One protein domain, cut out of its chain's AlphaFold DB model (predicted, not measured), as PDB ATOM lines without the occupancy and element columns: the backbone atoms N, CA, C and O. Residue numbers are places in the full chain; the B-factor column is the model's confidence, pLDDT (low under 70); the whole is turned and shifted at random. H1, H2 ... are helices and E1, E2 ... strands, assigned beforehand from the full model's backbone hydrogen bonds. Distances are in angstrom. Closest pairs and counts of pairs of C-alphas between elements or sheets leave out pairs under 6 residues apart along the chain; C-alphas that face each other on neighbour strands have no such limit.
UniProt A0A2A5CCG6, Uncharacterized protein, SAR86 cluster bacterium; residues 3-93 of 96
ATOM      1  N   VAL A   3      25.127   7.773 -60.867       95.38
ATOM      2  CA  VAL A   3      26.174   7.509 -59.874       95.38
ATOM      3  C   VAL A   3      26.220   6.026 -59.551       95.38
ATOM      4  O   VAL A   3      25.220   5.442 -59.122       95.38
ATOM      5  N   ASN A   4      27.396   5.414 -59.701       96.88
ATOM      6  CA  ASN A   4      27.609   4.053 -59.221       96.88
ATOM      7  C   ASN A   4      27.638   4.049 -57.694       96.88
ATOM      8  O   ASN A   4      28.300   4.874 -57.062       96.88
ATOM      9  N   MET A   5      26.941   3.086 -57.103       96.50
ATOM     10  CA  MET A   5      26.858   2.926 -55.662       96.50
ATOM     11  C   MET A   5      27.226   1.499 -55.269       96.50
ATOM     12  O   MET A   5      26.750   0.522 -55.853       96.50
ATOM     13  N   ALA A   6      28.033   1.364 -54.222       96.94
ATOM     14  CA  ALA A   6      28.149   0.123 -53.474       96.94
ATOM     15  C   ALA A   6      27.430   0.263 -52.130       96.94
ATOM     16  O   ALA A   6      27.661   1.208 -51.380       96.94
ATOM     17  N   HIS A   7      26.578  -0.708 -51.826       96.31
ATOM     18  CA  HIS A   7      25.934  -0.878 -50.527       96.31
ATOM     19  C   HIS A   7      26.309  -2.237 -49.955       96.31
ATOM     20  O   HIS A   7      26.252  -3.243 -50.667       96.31
ATOM     21  N   PHE A   8      26.723  -2.262 -48.691       94.00
ATOM     22  CA  PHE A   8      27.058  -3.497 -47.990       94.00
ATOM     23  C   PHE A   8      26.879  -3.334 -46.485       94.00
ATOM     24  O   PHE A   8      26.931  -2.237 -45.934       94.00
ATOM     25  N   ARG A   9      26.697  -4.469 -45.814       94.12
ATOM     26  CA  ARG A   9      26.439  -4.535 -44.381       94.12
ATOM     27  C   ARG A   9      27.575  -5.258 -43.678       94.12
ATOM     28  O   ARG A   9      27.899  -6.388 -44.035       94.12
ATOM     29  N   GLN A  10      28.140  -4.637 -42.649       90.31
ATOM     30  CA  GLN A  10      29.249  -5.196 -41.877       90.31
ATOM     31  C   GLN A  10      28.836  -5.415 -40.424       90.31
ATOM     32  O   GLN A  10      28.244  -4.542 -39.790       90.31
ATOM     33  N   LYS A  11      29.181  -6.580 -39.871       91.62
ATOM     34  CA  LYS A  11      28.994  -6.864 -38.444       91.62
ATOM     35  C   LYS A  11      30.058  -6.132 -37.623       91.62
ATOM     36  O   LYS A  11      31.233  -6.175 -37.991       91.62
ATOM     37  N   THR A  12      29.661  -5.493 -36.524       86.62
ATOM     38  CA  THR A  12      30.599  -4.804 -35.621       86.62
ATOM     39  C   THR A  12      31.206  -5.769 -34.597       86.62
ATOM     40  O   THR A  12      30.670  -6.852 -34.343       86.62
ATOM     41  N   VAL A  13      32.309  -5.351 -33.966       85.50
ATOM     42  CA  VAL A  13      32.987  -6.120 -32.905       85.50
ATOM     43  C   VAL A  13      32.148  -6.279 -31.631       85.50
ATOM     44  O   VAL A  13      32.281  -7.287 -30.947       85.50
ATOM     45  N   ILE A  14      31.259  -5.326 -31.333       86.44
ATOM     46  CA  ILE A  14      30.395  -5.331 -30.137       86.44
ATOM     47  C   ILE A  14      29.005  -5.933 -30.395       86.44
ATOM     48  O   ILE A  14      28.157  -5.944 -29.508       86.44
ATOM     49  N   GLY A  15      28.762  -6.448 -31.603       86.56
ATOM     50  CA  GLY A  15      27.444  -6.901 -32.038       86.56
ATOM     51  C   GLY A  15      26.631  -5.803 -32.732       86.56
ATOM     52  O   GLY A  15      26.863  -4.607 -32.573       86.56
ATOM     53  N   GLY A  16      25.672  -6.224 -33.557       91.12
ATOM     54  CA  GLY A  16      24.952  -5.334 -34.470       91.12
ATOM     55  C   GLY A  16      25.637  -5.191 -35.829       91.12
ATOM     56  O   GLY A  16      26.623  -5.870 -36.133       91.12
ATOM     57  N   PHE A  17      25.071  -4.326 -36.665       93.56
ATOM     58  CA  PHE A  17      25.511  -4.119 -38.038       93.56
ATOM     59  C   PHE A  17      25.553  -2.636 -38.371       93.56
ATOM     60  O   PHE A  17      24.697  -1.885 -37.907       93.56
ATOM     61  N   ILE A  18      26.518  -2.272 -39.208       93.69
ATOM     62  CA  ILE A  18      26.599  -0.967 -39.854       93.69
ATOM     63  C   ILE A  18      26.349  -1.191 -41.342       93.69
ATOM     64  O   ILE A  18      26.976  -2.056 -41.962       93.69
ATOM     65  N   ASP A  19      25.400  -0.445 -41.885       95.50
ATOM     66  CA  ASP A  19      25.066  -0.426 -43.298       95.50
ATOM     67  C   ASP A  19      25.815   0.735 -43.967       95.50
ATOM     68  O   ASP A  19      25.634   1.906 -43.622       95.50
ATOM     69  N   PHE A  20      26.695   0.398 -44.904       95.94
ATOM     70  CA  PHE A  20      27.588   1.334 -45.573       95.94
ATOM     71  C   PHE A  20      27.120   1.644 -46.991       95.94
ATOM     72  O   PHE A  20      26.664   0.752 -47.709       95.94
ATOM     73  N   ALA A  21      27.323   2.890 -47.414       96.81
ATOM     74  CA  ALA A  21      27.162   3.324 -48.796       96.81
ATOM     75  C   ALA A  21      28.436   3.988 -49.329       96.81
ATOM     76  O   ALA A  21      29.059   4.803 -48.653       96.81
ATOM     77  N   ILE A  22      28.825   3.651 -50.553       97.38
ATOM     78  CA  ILE A  22      29.971   4.253 -51.237       97.38
ATOM     79  C   ILE A  22      29.507   4.712 -52.608       97.38
ATOM     80  O   ILE A  22      28.912   3.918 -53.333       97.38
ATOM     81  N   PHE A  23      29.798   5.959 -52.962       96.94
ATOM     82  CA  PHE A  23      29.367   6.579 -54.212       96.94
ATOM     83  C   PHE A  23      30.567   6.956 -55.079       96.94
ATOM     84  O   PHE A  23      31.467   7.645 -54.602       96.94
ATOM     85  N   ASP A  24      30.567   6.539 -56.343       96.31
ATOM     86  CA  ASP A  24      31.560   6.951 -57.344       96.31
ATOM     87  C   ASP A  24      31.244   8.368 -57.839       96.31
ATOM     88  O   ASP A  24      30.551   8.556 -58.840       96.31
ATOM     89  N   ALA A  25      31.646   9.370 -57.058       95.62
ATOM     90  CA  ALA A  25      31.302  10.765 -57.302       95.62
ATOM     91  C   ALA A  25      32.275  11.728 -56.604       95.62
ATOM     92  O   ALA A  25      32.916  11.395 -55.607       95.62
ATOM     93  N   LYS A  26      32.350  12.957 -57.116       95.06
ATOM     94  CA  LYS A  26      33.054  14.103 -56.523       95.06
ATOM     95  C   LYS A  26      32.249  15.359 -56.839       95.06
ATOM     96  O   LYS A  26      31.700  15.435 -57.936       95.06
ATOM     97  N   SER A  27      32.221  16.348 -55.945       94.31
ATOM     98  CA  SER A  27      31.703  17.671 -56.312       94.31
ATOM     99  C   SER A  27      32.560  18.286 -57.421       94.31
ATOM    100  O   SER A  27      33.752  17.980 -57.525       94.31
ATOM    101  N   GLU A  28      31.994  19.162 -58.250       90.75
ATOM    102  CA  GLU A  28      32.741  19.786 -59.351       90.75
ATOM    103  C   GLU A  28      33.976  20.545 -58.840       90.75
ATOM    104  O   GLU A  28      35.107  20.300 -59.283       90.75
ATOM    105  N   SER A  29      33.772  21.388 -57.823       91.31
ATOM    106  CA  SER A  29      34.822  22.170 -57.162       91.31
ATOM    107  C   SER A  29      35.844  21.286 -56.432       91.31
ATOM    108  O   SER A  29      37.026  21.625 -56.331       91.31
ATOM    109  N   GLY A  30      35.411  20.125 -55.929       90.44
ATOM    110  CA  GLY A  30      36.203  19.227 -55.098       90.44
ATOM    111  C   GLY A  30      36.563  19.784 -53.717       90.44
ATOM    112  O   GLY A  30      37.465  19.224 -53.087       90.44
ATOM    113  N   THR A  31      35.918  20.861 -53.259       93.75
ATOM    114  CA  THR A  31      36.075  21.393 -51.895       93.75
ATOM    115  C   THR A  31      35.467  20.439 -50.864       93.75
ATOM    116  O   THR A  31      34.662  19.564 -51.189       93.75
ATOM    117  N   GLU A  32      35.860  20.573 -49.598       93.06
ATOM    118  CA  GLU A  32      35.296  19.746 -48.524       93.06
ATOM    119  C   GLU A  32      33.806  20.040 -48.298       93.06
ATOM    120  O   GLU A  32      33.019  19.102 -48.174       93.06
ATOM    121  N   SER A  33      33.403  21.317 -48.321       95.12
ATOM    122  CA  SER A  33      31.999  21.729 -48.179       95.12
ATOM    123  C   SER A  33      31.112  21.084 -49.239       95.12
ATOM    124  O   SER A  33      30.118  20.444 -48.909       95.12
ATOM    125  N   ASP A  34      31.518  21.160 -50.502       95.38
ATOM    126  CA  ASP A  34      30.663  20.740 -51.609       95.38
ATOM    127  C   ASP A  34      30.643  19.208 -51.707       95.38
ATOM    128  O   ASP A  34      29.633  18.605 -52.062       95.38
ATOM    129  N   ASN A  35      31.740  18.539 -51.325       96.19
ATOM    130  CA  ASN A  35      31.746  17.083 -51.175       96.19
ATOM    131  C   ASN A  35      30.845  16.622 -50.017       96.19
ATOM    132  O   ASN A  35      30.233  15.558 -50.119       96.19
ATOM    133  N   LEU A  36      30.730  17.394 -48.927       96.12
ATOM    134  CA  LEU A  36      29.783  17.097 -47.847       96.12
ATOM    135  C   LEU A  36      28.336  17.221 -48.322       96.12
ATOM    136  O   LEU A  36      27.519  16.344 -48.043       96.12
ATOM    137  N   GLU A  37      28.020  18.296 -49.040       95.75
ATOM    138  CA  GLU A  37      26.688  18.529 -49.596       95.75
ATOM    139  C   GLU A  37      26.296  17.434 -50.588       95.75
ATOM    140  O   GLU A  37      25.221  16.838 -50.451       95.75
ATOM    141  N   LEU A  38      27.204  17.086 -51.504       96.00
ATOM    142  CA  LEU A  38      27.011  15.987 -52.443       96.00
ATOM    143  C   LEU A  38      26.807  14.652 -51.714       96.00
ATOM    144  O   LEU A  38      25.842  13.945 -51.996       96.00
ATOM    145  N   LEU A  39      27.660  14.319 -50.739       96.94
ATOM    146  CA  LEU A  39      27.542  13.082 -49.961       96.94
ATOM    147  C   LEU A  39      26.183  12.983 -49.256       96.94
ATOM    148  O   LEU A  39      25.541  11.930 -49.282       96.94
ATOM    149  N   ASN A  40      25.717  14.083 -48.662       95.94
ATOM    150  CA  ASN A  40      24.415  14.148 -48.005       95.94
ATOM    151  C   ASN A  40      23.260  13.989 -49.003       95.94
ATOM    152  O   ASN A  40      22.290  13.288 -48.709       95.94
ATOM    153  N   SER A  41      23.359  14.616 -50.178       94.94
ATOM    154  CA  SER A  41      22.352  14.510 -51.236       94.94
ATOM    155  C   SER A  41      22.228  13.076 -51.759       94.94
ATOM    156  O   SER A  41      21.143  12.494 -51.712       94.94
ATOM    157  N   LEU A  42      23.352  12.456 -52.134       95.88
ATOM    158  CA  LEU A  42      23.392  11.079 -52.632       95.88
ATOM    159  C   LEU A  42      22.899  10.076 -51.585       95.88
ATOM    160  O   LEU A  42      22.152   9.154 -51.908       95.88
ATOM    161  N   THR A  43      23.256  10.282 -50.314       96.38
ATOM    162  CA  THR A  43      22.777   9.435 -49.213       96.38
ATOM    163  C   THR A  43      21.257   9.503 -49.081       96.38
ATOM    164  O   THR A  43      20.604   8.463 -48.993       96.38
ATOM    165  N   ARG A  44      20.665  10.705 -49.130       95.44
ATOM    166  CA  ARG A  44      19.200  10.863 -49.102       95.44
ATOM    167  C   ARG A  44      18.533  10.223 -50.316       95.44
ATOM    168  O   ARG A  44      17.566   9.485 -50.140       95.44
ATOM    169  N   ALA A  45      19.068  10.452 -51.514       94.00
ATOM    170  CA  ALA A  45      18.543   9.863 -52.742       94.00
ATOM    171  C   ALA A  45      18.575   8.327 -52.689       94.00
ATOM    172  O   ALA A  45      17.597   7.677 -53.056       94.00
ATOM    173  N   ALA A  46      19.651   7.734 -52.167       95.06
ATOM    174  CA  ALA A  46      19.771   6.289 -51.991       95.06
ATOM    175  C   ALA A  46      18.732   5.727 -51.009       95.06
ATOM    176  O   ALA A  46      18.079   4.724 -51.303       95.06
ATOM    177  N   ILE A  47      18.536   6.393 -49.867       95.25
ATOM    178  CA  ILE A  47      17.526   6.003 -48.871       95.25
ATOM    179  C   ILE A  47      16.123   6.051 -49.488       95.25
ATOM    180  O   ILE A  47      15.359   5.101 -49.340       95.25
ATOM    181  N   GLN A  48      15.790   7.121 -50.211       93.56
ATOM    182  CA  GLN A  48      14.446   7.335 -50.760       93.56
ATOM    183  C   GLN A  48      14.140   6.444 -51.968       93.56
ATOM    184  O   GLN A  48      13.074   5.840 -52.032       93.56
ATOM    185  N   SER A  49      15.067   6.348 -52.924       91.38
ATOM    186  CA  SER A  49      14.826   5.651 -54.196       91.38
ATOM    187  C   SER A  49      15.051   4.142 -54.126       91.38
ATOM    188  O   SER A  49      14.449   3.397 -54.898       91.38
ATOM    189  N   LYS A  50      15.916   3.670 -53.217       89.75
ATOM    190  CA  LYS A  50      16.259   2.243 -53.084       89.75
ATOM    191  C   LYS A  50      15.784   1.622 -51.770       89.75
ATOM    192  O   LYS A  50      15.956   0.420 -51.590       89.75
ATOM    193  N   ASN A  51      15.185   2.406 -50.865       91.44
ATOM    194  CA  ASN A  51      14.745   1.961 -49.536       91.44
ATOM    195  C   ASN A  51      15.876   1.291 -48.724       91.44
ATOM    196  O   ASN A  51      15.674   0.280 -48.047       91.44
ATOM    197  N   LEU A  52      17.096   1.826 -48.837       93.19
ATOM    198  CA  LEU A  52      18.279   1.297 -48.160       93.19
ATOM    199  C   LEU A  52      18.465   1.957 -46.794       93.19
ATOM    200  O   LEU A  52      18.342   3.172 -46.654       93.19
ATOM    201  N   LYS A  53      18.854   1.159 -45.796       95.56
ATOM    202  CA  LYS A  53      19.423   1.679 -44.549       95.56
ATOM    203  C   LYS A  53      20.878   2.065 -44.801       95.56
ATOM    204  O   LYS A  53      21.629   1.264 -45.355       95.56
ATOM    205  N   ILE A  54      21.265   3.275 -44.409       96.00
ATOM    206  CA  ILE A  54      22.633   3.783 -44.539       96.00
ATOM    207  C   ILE A  54      22.997   4.458 -43.220       96.00
ATOM    208  O   ILE A  54      22.413   5.476 -42.863       96.00
ATOM    209  N   ASP A  55      23.948   3.874 -42.498       95.31
ATOM    210  CA  ASP A  55      24.462   4.426 -41.243       95.31
ATOM    211  C   ASP A  55      25.708   5.288 -41.487       95.31
ATOM    212  O   ASP A  55      25.936   6.276 -40.793       95.31
ATOM    213  N   GLN A  56      26.532   4.909 -42.469       95.81
ATOM    214  CA  GLN A  56      27.733   5.647 -42.854       95.81
ATOM    215  C   GLN A  56      27.911   5.642 -44.368       95.81
ATOM    216  O   GLN A  56      27.635   4.644 -45.038       95.81
ATOM    217  N   ALA A  57      28.415   6.754 -44.897       96.94
ATOM    218  CA  ALA A  57      28.590   6.936 -46.325       96.94
ATOM    219  C   ALA A  57      29.937   7.575 -46.674       96.94
ATOM    220  O   ALA A  57      30.510   8.326 -45.878       96.94
ATOM    221  N   ALA A  58      30.426   7.285 -47.879       97.94
ATOM    222  CA  ALA A  58      31.603   7.925 -48.445       97.94
ATOM    223  C   ALA A  58      31.463   8.164 -49.954       97.94
ATOM    224  O   ALA A  58      30.857   7.377 -50.677       97.94
ATOM    225  N   LEU A  59      32.086   9.235 -50.433       97.19
ATOM    226  CA  LEU A  59      32.443   9.425 -51.829       97.19
ATOM    227  C   LEU A  59      33.763   8.711 -52.110       97.19
ATOM    228  O   LEU A  59      34.671   8.710 -51.272       97.19
ATOM    229  N   VAL A  60      33.893   8.166 -53.309       96.69
ATOM    230  CA  VAL A  60      35.152   7.705 -53.878       96.69
ATOM    231  C   VAL A  60      35.314   8.301 -55.263       96.69
ATOM    232  O   VAL A  60      34.375   8.343 -56.047       96.69
ATOM    233  N   PHE A  61      36.508   8.803 -55.554       94.88
ATOM    234  CA  PHE A  61      36.806   9.449 -56.826       94.88
ATOM    235  C   PHE A  61      38.300   9.401 -57.125       94.88
ATOM    236  O   PHE A  61      39.132   9.219 -56.234       94.88
ATOM    237  N   LYS A  62      38.668   9.601 -58.392       92.81
ATOM    238  CA  LYS A  62      40.070   9.757 -58.796       92.81
ATOM    239  C   LYS A  62      40.482  11.229 -58.757       92.81
ATOM    240  O   LYS A  62      39.777  12.097 -59.264       92.81
ATOM    241  N   LYS A  63      41.659  11.509 -58.197       89.56
ATOM    242  CA  LYS A  63      42.337  12.812 -58.266       89.56
ATOM    243  C   LYS A  63      43.819  12.574 -58.539       89.56
ATOM    244  O   LYS A  63      44.491  11.973 -57.703       89.56
ATOM    245  N   ASN A  64      44.319  13.050 -59.681       91.00
ATOM    246  CA  ASN A  64      45.701  12.832 -60.140       91.00
ATOM    247  C   ASN A  64      46.092  11.338 -60.122       91.00
ATOM    248  O   ASN A  64      47.056  10.962 -59.462       91.00
ATOM    249  N   ASP A  65      45.268  10.489 -60.746       89.44
ATOM    250  CA  ASP A  65      45.394   9.017 -60.788       89.44
ATOM    251  C   ASP A  65      45.358   8.281 -59.440       89.44
ATOM    252  O   ASP A  65      45.429   7.053 -59.391       89.44
ATOM    253  N   GLN A  66      45.161   8.999 -58.334       91.62
ATOM    254  CA  GLN A  66      45.010   8.409 -57.011       91.62
ATOM    255  C   GLN A  66      43.536   8.324 -56.631       91.62
ATOM    256  O   GLN A  66      42.794   9.306 -56.732       91.62
ATOM    257  N   VAL A  67      43.121   7.150 -56.157       93.50
ATOM    258  CA  VAL A  67      41.804   6.964 -55.546       93.50
ATOM    259  C   VAL A  67      41.773   7.719 -54.220       93.50
ATOM    260  O   VAL A  67      42.679   7.604 -53.392       93.50
ATOM    261  N   ARG A  68      40.732   8.524 -54.037       94.38
ATOM    262  CA  ARG A  68      40.461   9.303 -52.833       94.38
ATOM    263  C   ARG A  68      39.108   8.915 -52.277       94.38
ATOM    264  O   ARG A  68      38.204   8.583 -53.037       94.38
ATOM    265  N   PHE A  69      38.995   9.004 -50.960       95.81
ATOM    266  CA  PHE A  69      37.760   8.784 -50.229       95.81
ATOM    267  C   PHE A  69      37.424  10.033 -49.420       95.81
ATOM    268  O   PHE A  69      38.325  10.667 -48.867       95.81
ATOM    269  N   TYR A  70      36.142  10.368 -49.340       96.50
ATOM    270  CA  TYR A  70      35.631  11.466 -48.524       96.50
ATOM    271  C   TYR A  70      34.364  11.018 -47.797       96.50
ATOM    272  O   TYR A  70      33.450  10.514 -48.436       96.50
ATOM    273  N   GLY A  71      34.285  11.182 -46.479       95.38
ATOM    274  CA  GLY A  71      33.144  10.718 -45.689       95.38
ATOM    275  C   GLY A  71      33.507  10.532 -44.223       95.38
ATOM    276  O   GLY A  71      34.426  11.179 -43.724       95.38
ATOM    277  N   SER A  72      32.804   9.636 -43.526       90.38
ATOM    278  CA  SER A  72      33.106   9.347 -42.120       90.38
ATOM    279  C   SER A  72      34.522   8.782 -41.946       90.38
ATOM    280  O   SER A  72      34.966   7.919 -42.704       90.38
ATOM    281  N   ASN A  73      35.228   9.243 -40.908       91.56
ATOM    282  CA  ASN A  73      36.628   8.877 -40.665       91.56
ATOM    283  C   ASN A  73      36.843   7.360 -40.567       91.56
ATOM    284  O   ASN A  73      37.791   6.836 -41.150       91.56
ATOM    285  N   ASP A  74      35.953   6.648 -39.872       90.62
ATOM    286  CA  ASP A  74      36.063   5.197 -39.700       90.62
ATOM    287  C   ASP A  74      35.918   4.450 -41.030       90.62
ATOM    288  O   ASP A  74      36.721   3.563 -41.333       90.62
ATOM    289  N   LEU A  75      34.942   4.846 -41.854       92.88
ATOM    290  CA  LEU A  75      34.725   4.262 -43.174       92.88
ATOM    291  C   LEU A  75      35.882   4.596 -44.118       92.88
ATOM    292  O   LEU A  75      36.409   3.703 -44.771       92.88
ATOM    293  N   VAL A  76      36.337   5.849 -44.158       94.69
ATOM    294  CA  VAL A  76      37.477   6.264 -44.992       94.69
ATOM    295  C   VAL A  76      38.749   5.502 -44.611       94.69
ATOM    296  O   VAL A  76      39.464   5.010 -45.488       94.69
ATOM    297  N   ASN A  77      39.024   5.347 -43.313       93.19
ATOM    298  CA  ASN A  77      40.156   4.565 -42.813       93.19
ATOM    299  C   ASN A  77      40.037   3.081 -43.197       93.19
ATOM    300  O   ASN A  77      41.033   2.463 -43.575       93.19
ATOM    301  N   TYR A  78      38.830   2.512 -43.132       90.94
ATOM    302  CA  TYR A  78      38.565   1.151 -43.591       90.94
ATOM    303  C   TYR A  78      38.825   0.999 -45.098       90.94
ATOM    304  O   TYR A  78      39.610   0.138 -45.496       90.94
ATOM    305  N   LEU A  79      38.251   1.874 -45.929       92.50
ATOM    306  CA  LEU A  79      38.377   1.826 -47.392       92.50
ATOM    307  C   LEU A  79      39.812   2.048 -47.868       92.50
ATOM    308  O   LEU A  79      40.265   1.406 -48.812       92.50
ATOM    309  N   SER A  80      40.566   2.899 -47.175       91.25
ATOM    310  CA  SER A  80      41.978   3.142 -47.491       91.25
ATOM    311  C   SER A  80      42.856   1.899 -47.293       91.25
ATOM    312  O   SER A  80      43.925   1.807 -47.889       91.25
ATOM    313  N   LYS A  81      42.420   0.941 -46.462       91.12
ATOM    314  CA  LYS A  81      43.143  -0.310 -46.174       91.12
ATOM    315  C   LYS A  81      42.614  -1.493 -46.977       91.12
ATOM    316  O   LYS A  81      43.398  -2.301 -47.459       91.12
ATOM    317  N   ALA A  82      41.292  -1.610 -47.082       87.38
ATOM    318  CA  ALA A  82      40.616  -2.744 -47.706       87.38
ATOM    319  C   ALA A  82      40.338  -2.541 -49.206       87.38
ATOM    320  O   ALA A  82      39.989  -3.496 -49.898       87.38
ATOM    321  N   GLY A  83      40.481  -1.312 -49.711       86.56
ATOM    322  CA  GLY A  83      39.911  -0.907 -50.991       86.56
ATOM    323  C   GLY A  83      38.403  -0.668 -50.882       86.56
ATOM    324  O   GLY A  83      37.834  -0.654 -49.790       86.56
ATOM    325  N   PHE A  84      37.749  -0.476 -52.025       84.75
ATOM    326  CA  PHE A  84      36.292  -0.371 -52.097       84.75
ATOM    327  C   PHE A  84      35.689  -1.625 -52.758       84.75
ATOM    328  O   PHE A  84      36.329  -2.242 -53.615       84.75
ATOM    329  N   PRO A  85      34.484  -2.044 -52.338       86.75
ATOM    330  CA  PRO A  85      33.797  -3.206 -52.886       86.75
ATOM    331  C   PRO A  85      33.311  -2.961 -54.320       86.75
ATOM    332  O   PRO A  85      33.327  -1.845 -54.832       86.75
ATOM    333  N   LYS A  86      32.832  -4.025 -54.970       93.12
ATOM    334  CA  LYS A  86      32.178  -3.916 -56.281       93.12
ATOM    335  C   LYS A  86      30.906  -3.072 -56.185       93.12
ATOM    336  O   LYS A  86      30.195  -3.136 -55.183       93.12
ATOM    337  N   TRP A  87      30.599  -2.352 -57.260       96.19
ATOM    338  CA  TRP A  87      29.336  -1.636 -57.411       96.19
ATOM    339  C   TRP A  87      28.156  -2.601 -57.368       96.19
ATOM    340  O   TRP A  87      28.203  -3.672 -57.977       96.19
ATOM    341  N   THR A  88      27.114  -2.225 -56.631       96.56
ATOM    342  CA  THR A  88      25.911  -3.046 -56.447       96.56
ATOM    343  C   THR A  88      24.649  -2.377 -56.979       96.56
ATOM    344  O   THR A  88      23.683  -3.074 -57.269       96.56
ATOM    345  N   HIS A  89      24.652  -1.051 -57.133       94.38
ATOM    346  CA  HIS A  89      23.508  -0.273 -57.597       94.38
ATOM    347  C   HIS A  89      23.961   0.896 -58.477       94.38
ATOM    348  O   HIS A  89      25.109   1.336 -58.403       94.38
ATOM    349  N   THR A  90      23.008   1.449 -59.221       94.69
ATOM    350  CA  THR A  90      23.113   2.768 -59.855       94.69
ATOM    351  C   THR A  90      22.034   3.677 -59.277       94.69
ATOM    352  O   THR A  90      20.893   3.241 -59.053       94.69
ATOM    353  N   LEU A  91      22.409   4.925 -59.009       92.69
ATOM    354  CA  LEU A  91      21.517   5.994 -58.589       92.69
ATOM    355  C   LEU A  91      21.401   7.028 -59.696       92.69
ATOM    356  O   LEU A  91      22.400   7.602 -60.121       92.69
ATOM    357  N   GLU A  92      20.171   7.279 -60.113       88.00
ATOM    358  CA  GLU A  92      19.833   8.456 -60.897       88.00
ATOM    359  C   GLU A  92      19.567   9.593 -59.918       88.00
ATOM    360  O   GLU A  92      18.726   9.468 -59.024       88.00
ATOM    361  N   VAL A  93      20.320  10.680 -60.055       79.62
ATOM    362  CA  VAL A  93      20.110  11.893 -59.267       79.62
ATOM    363  C   VAL A  93      19.988  13.083 -60.203       79.62
ATOM    364  O   VAL A  93      20.698  13.174 -61.209       79.62
TER     365      VAL A  93
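Overview. This is residues 3 to 93 of the 96 residues of an uncharacterized protein of SAR86 cluster bacterium (UniProt A0A2A5CCG6). One strongly twisted sheet of five strands forms the body, with the long helix H1 packed on one face and the shorter helix H2 over E3 and E4 on the other face. The hairpin of E1 and E2 reaches to one end of the molecule, and short E5 pairs with the first residues of E1. The printed part has 91 residues, with two named helices and five named strands in the order E1, E2, H1, E3, E4, H2, E5, a mixed class of helices and strands. The sheet is mixed, in the order E4, E3, E2, E1, E5. The whole is compact, with a radius of gyration of the C-alphas of 12.6 A and spans of 39 by 30 by 23 A.

Along the chain. Find C-alpha 3 at (26.174, 7.509, -59.874); from there E1, residues 3 to 11, runs 26.0 A to C-alpha 11 at (28.994, -6.864, -38.444). E2, residues 17 to 24, runs 23.1 A, and E3, residues 56 to 63, runs 22.4 A. E4 is residues 66 to 71, 16.6 A long, and E5 is residues 89 to 92, 10.0 A long, ending at C-alpha 92 at (19.833, 8.456, -60.897). H1, residues 32 to 50, is 26.3 A long, and H2, residues 73 to 82, is 14.2 A long.

Arrangement. Look first at the hairpin of E1 and E2, antiparallel at 161 degrees, with N 20 and O 8 at 2.8 A. E2 and E3 are parallel at 27 degrees, with N 58 and O 21 at 2.9 A. E2, H1 and E3 form a strand-helix-strand unit, two parallel neighbour strands with a helix between, and its crossover is right-handed. E3 and E4 form a hairpin, antiparallel at 154 degrees, with N 59 and O 70 at 2.7 A. At the other edge E5 is antiparallel to E1 at 136 degrees, with N 3 and O 91 at 2.8 A. The pairing of E1 is staggered: residues 3 to 5 pair with E5 and residues 5 to 11 with E2. The helices make three layers with the sheet, a helix on each of its opposite faces. H1 is on the sheet, and the closest C-alphas of H1 and E3, Leu 39 and Leu 59, are 6.4 A apart. H2 is on the sheet at a height over the sheet of 8.5 A, over E4 and E3, slantwise to the strands at 48 degrees to E3 on the local plane. The closest C-alphas of H2 and E4, Val 76 and Phe 69, are 5.8 A apart. H1 and H2 are apart. Every O i to N i+4 pair of H1 is within hydrogen-bond range, and 5 of 6 are in H2.

Size, cuts and confidence. The C-alphas farthest apart, Gly 15 and Ser 29, are 39.1 A apart. The printed part has no cut and no long link. The mean pLDDT of the printed part is 93.3, and no printed residue is under 70.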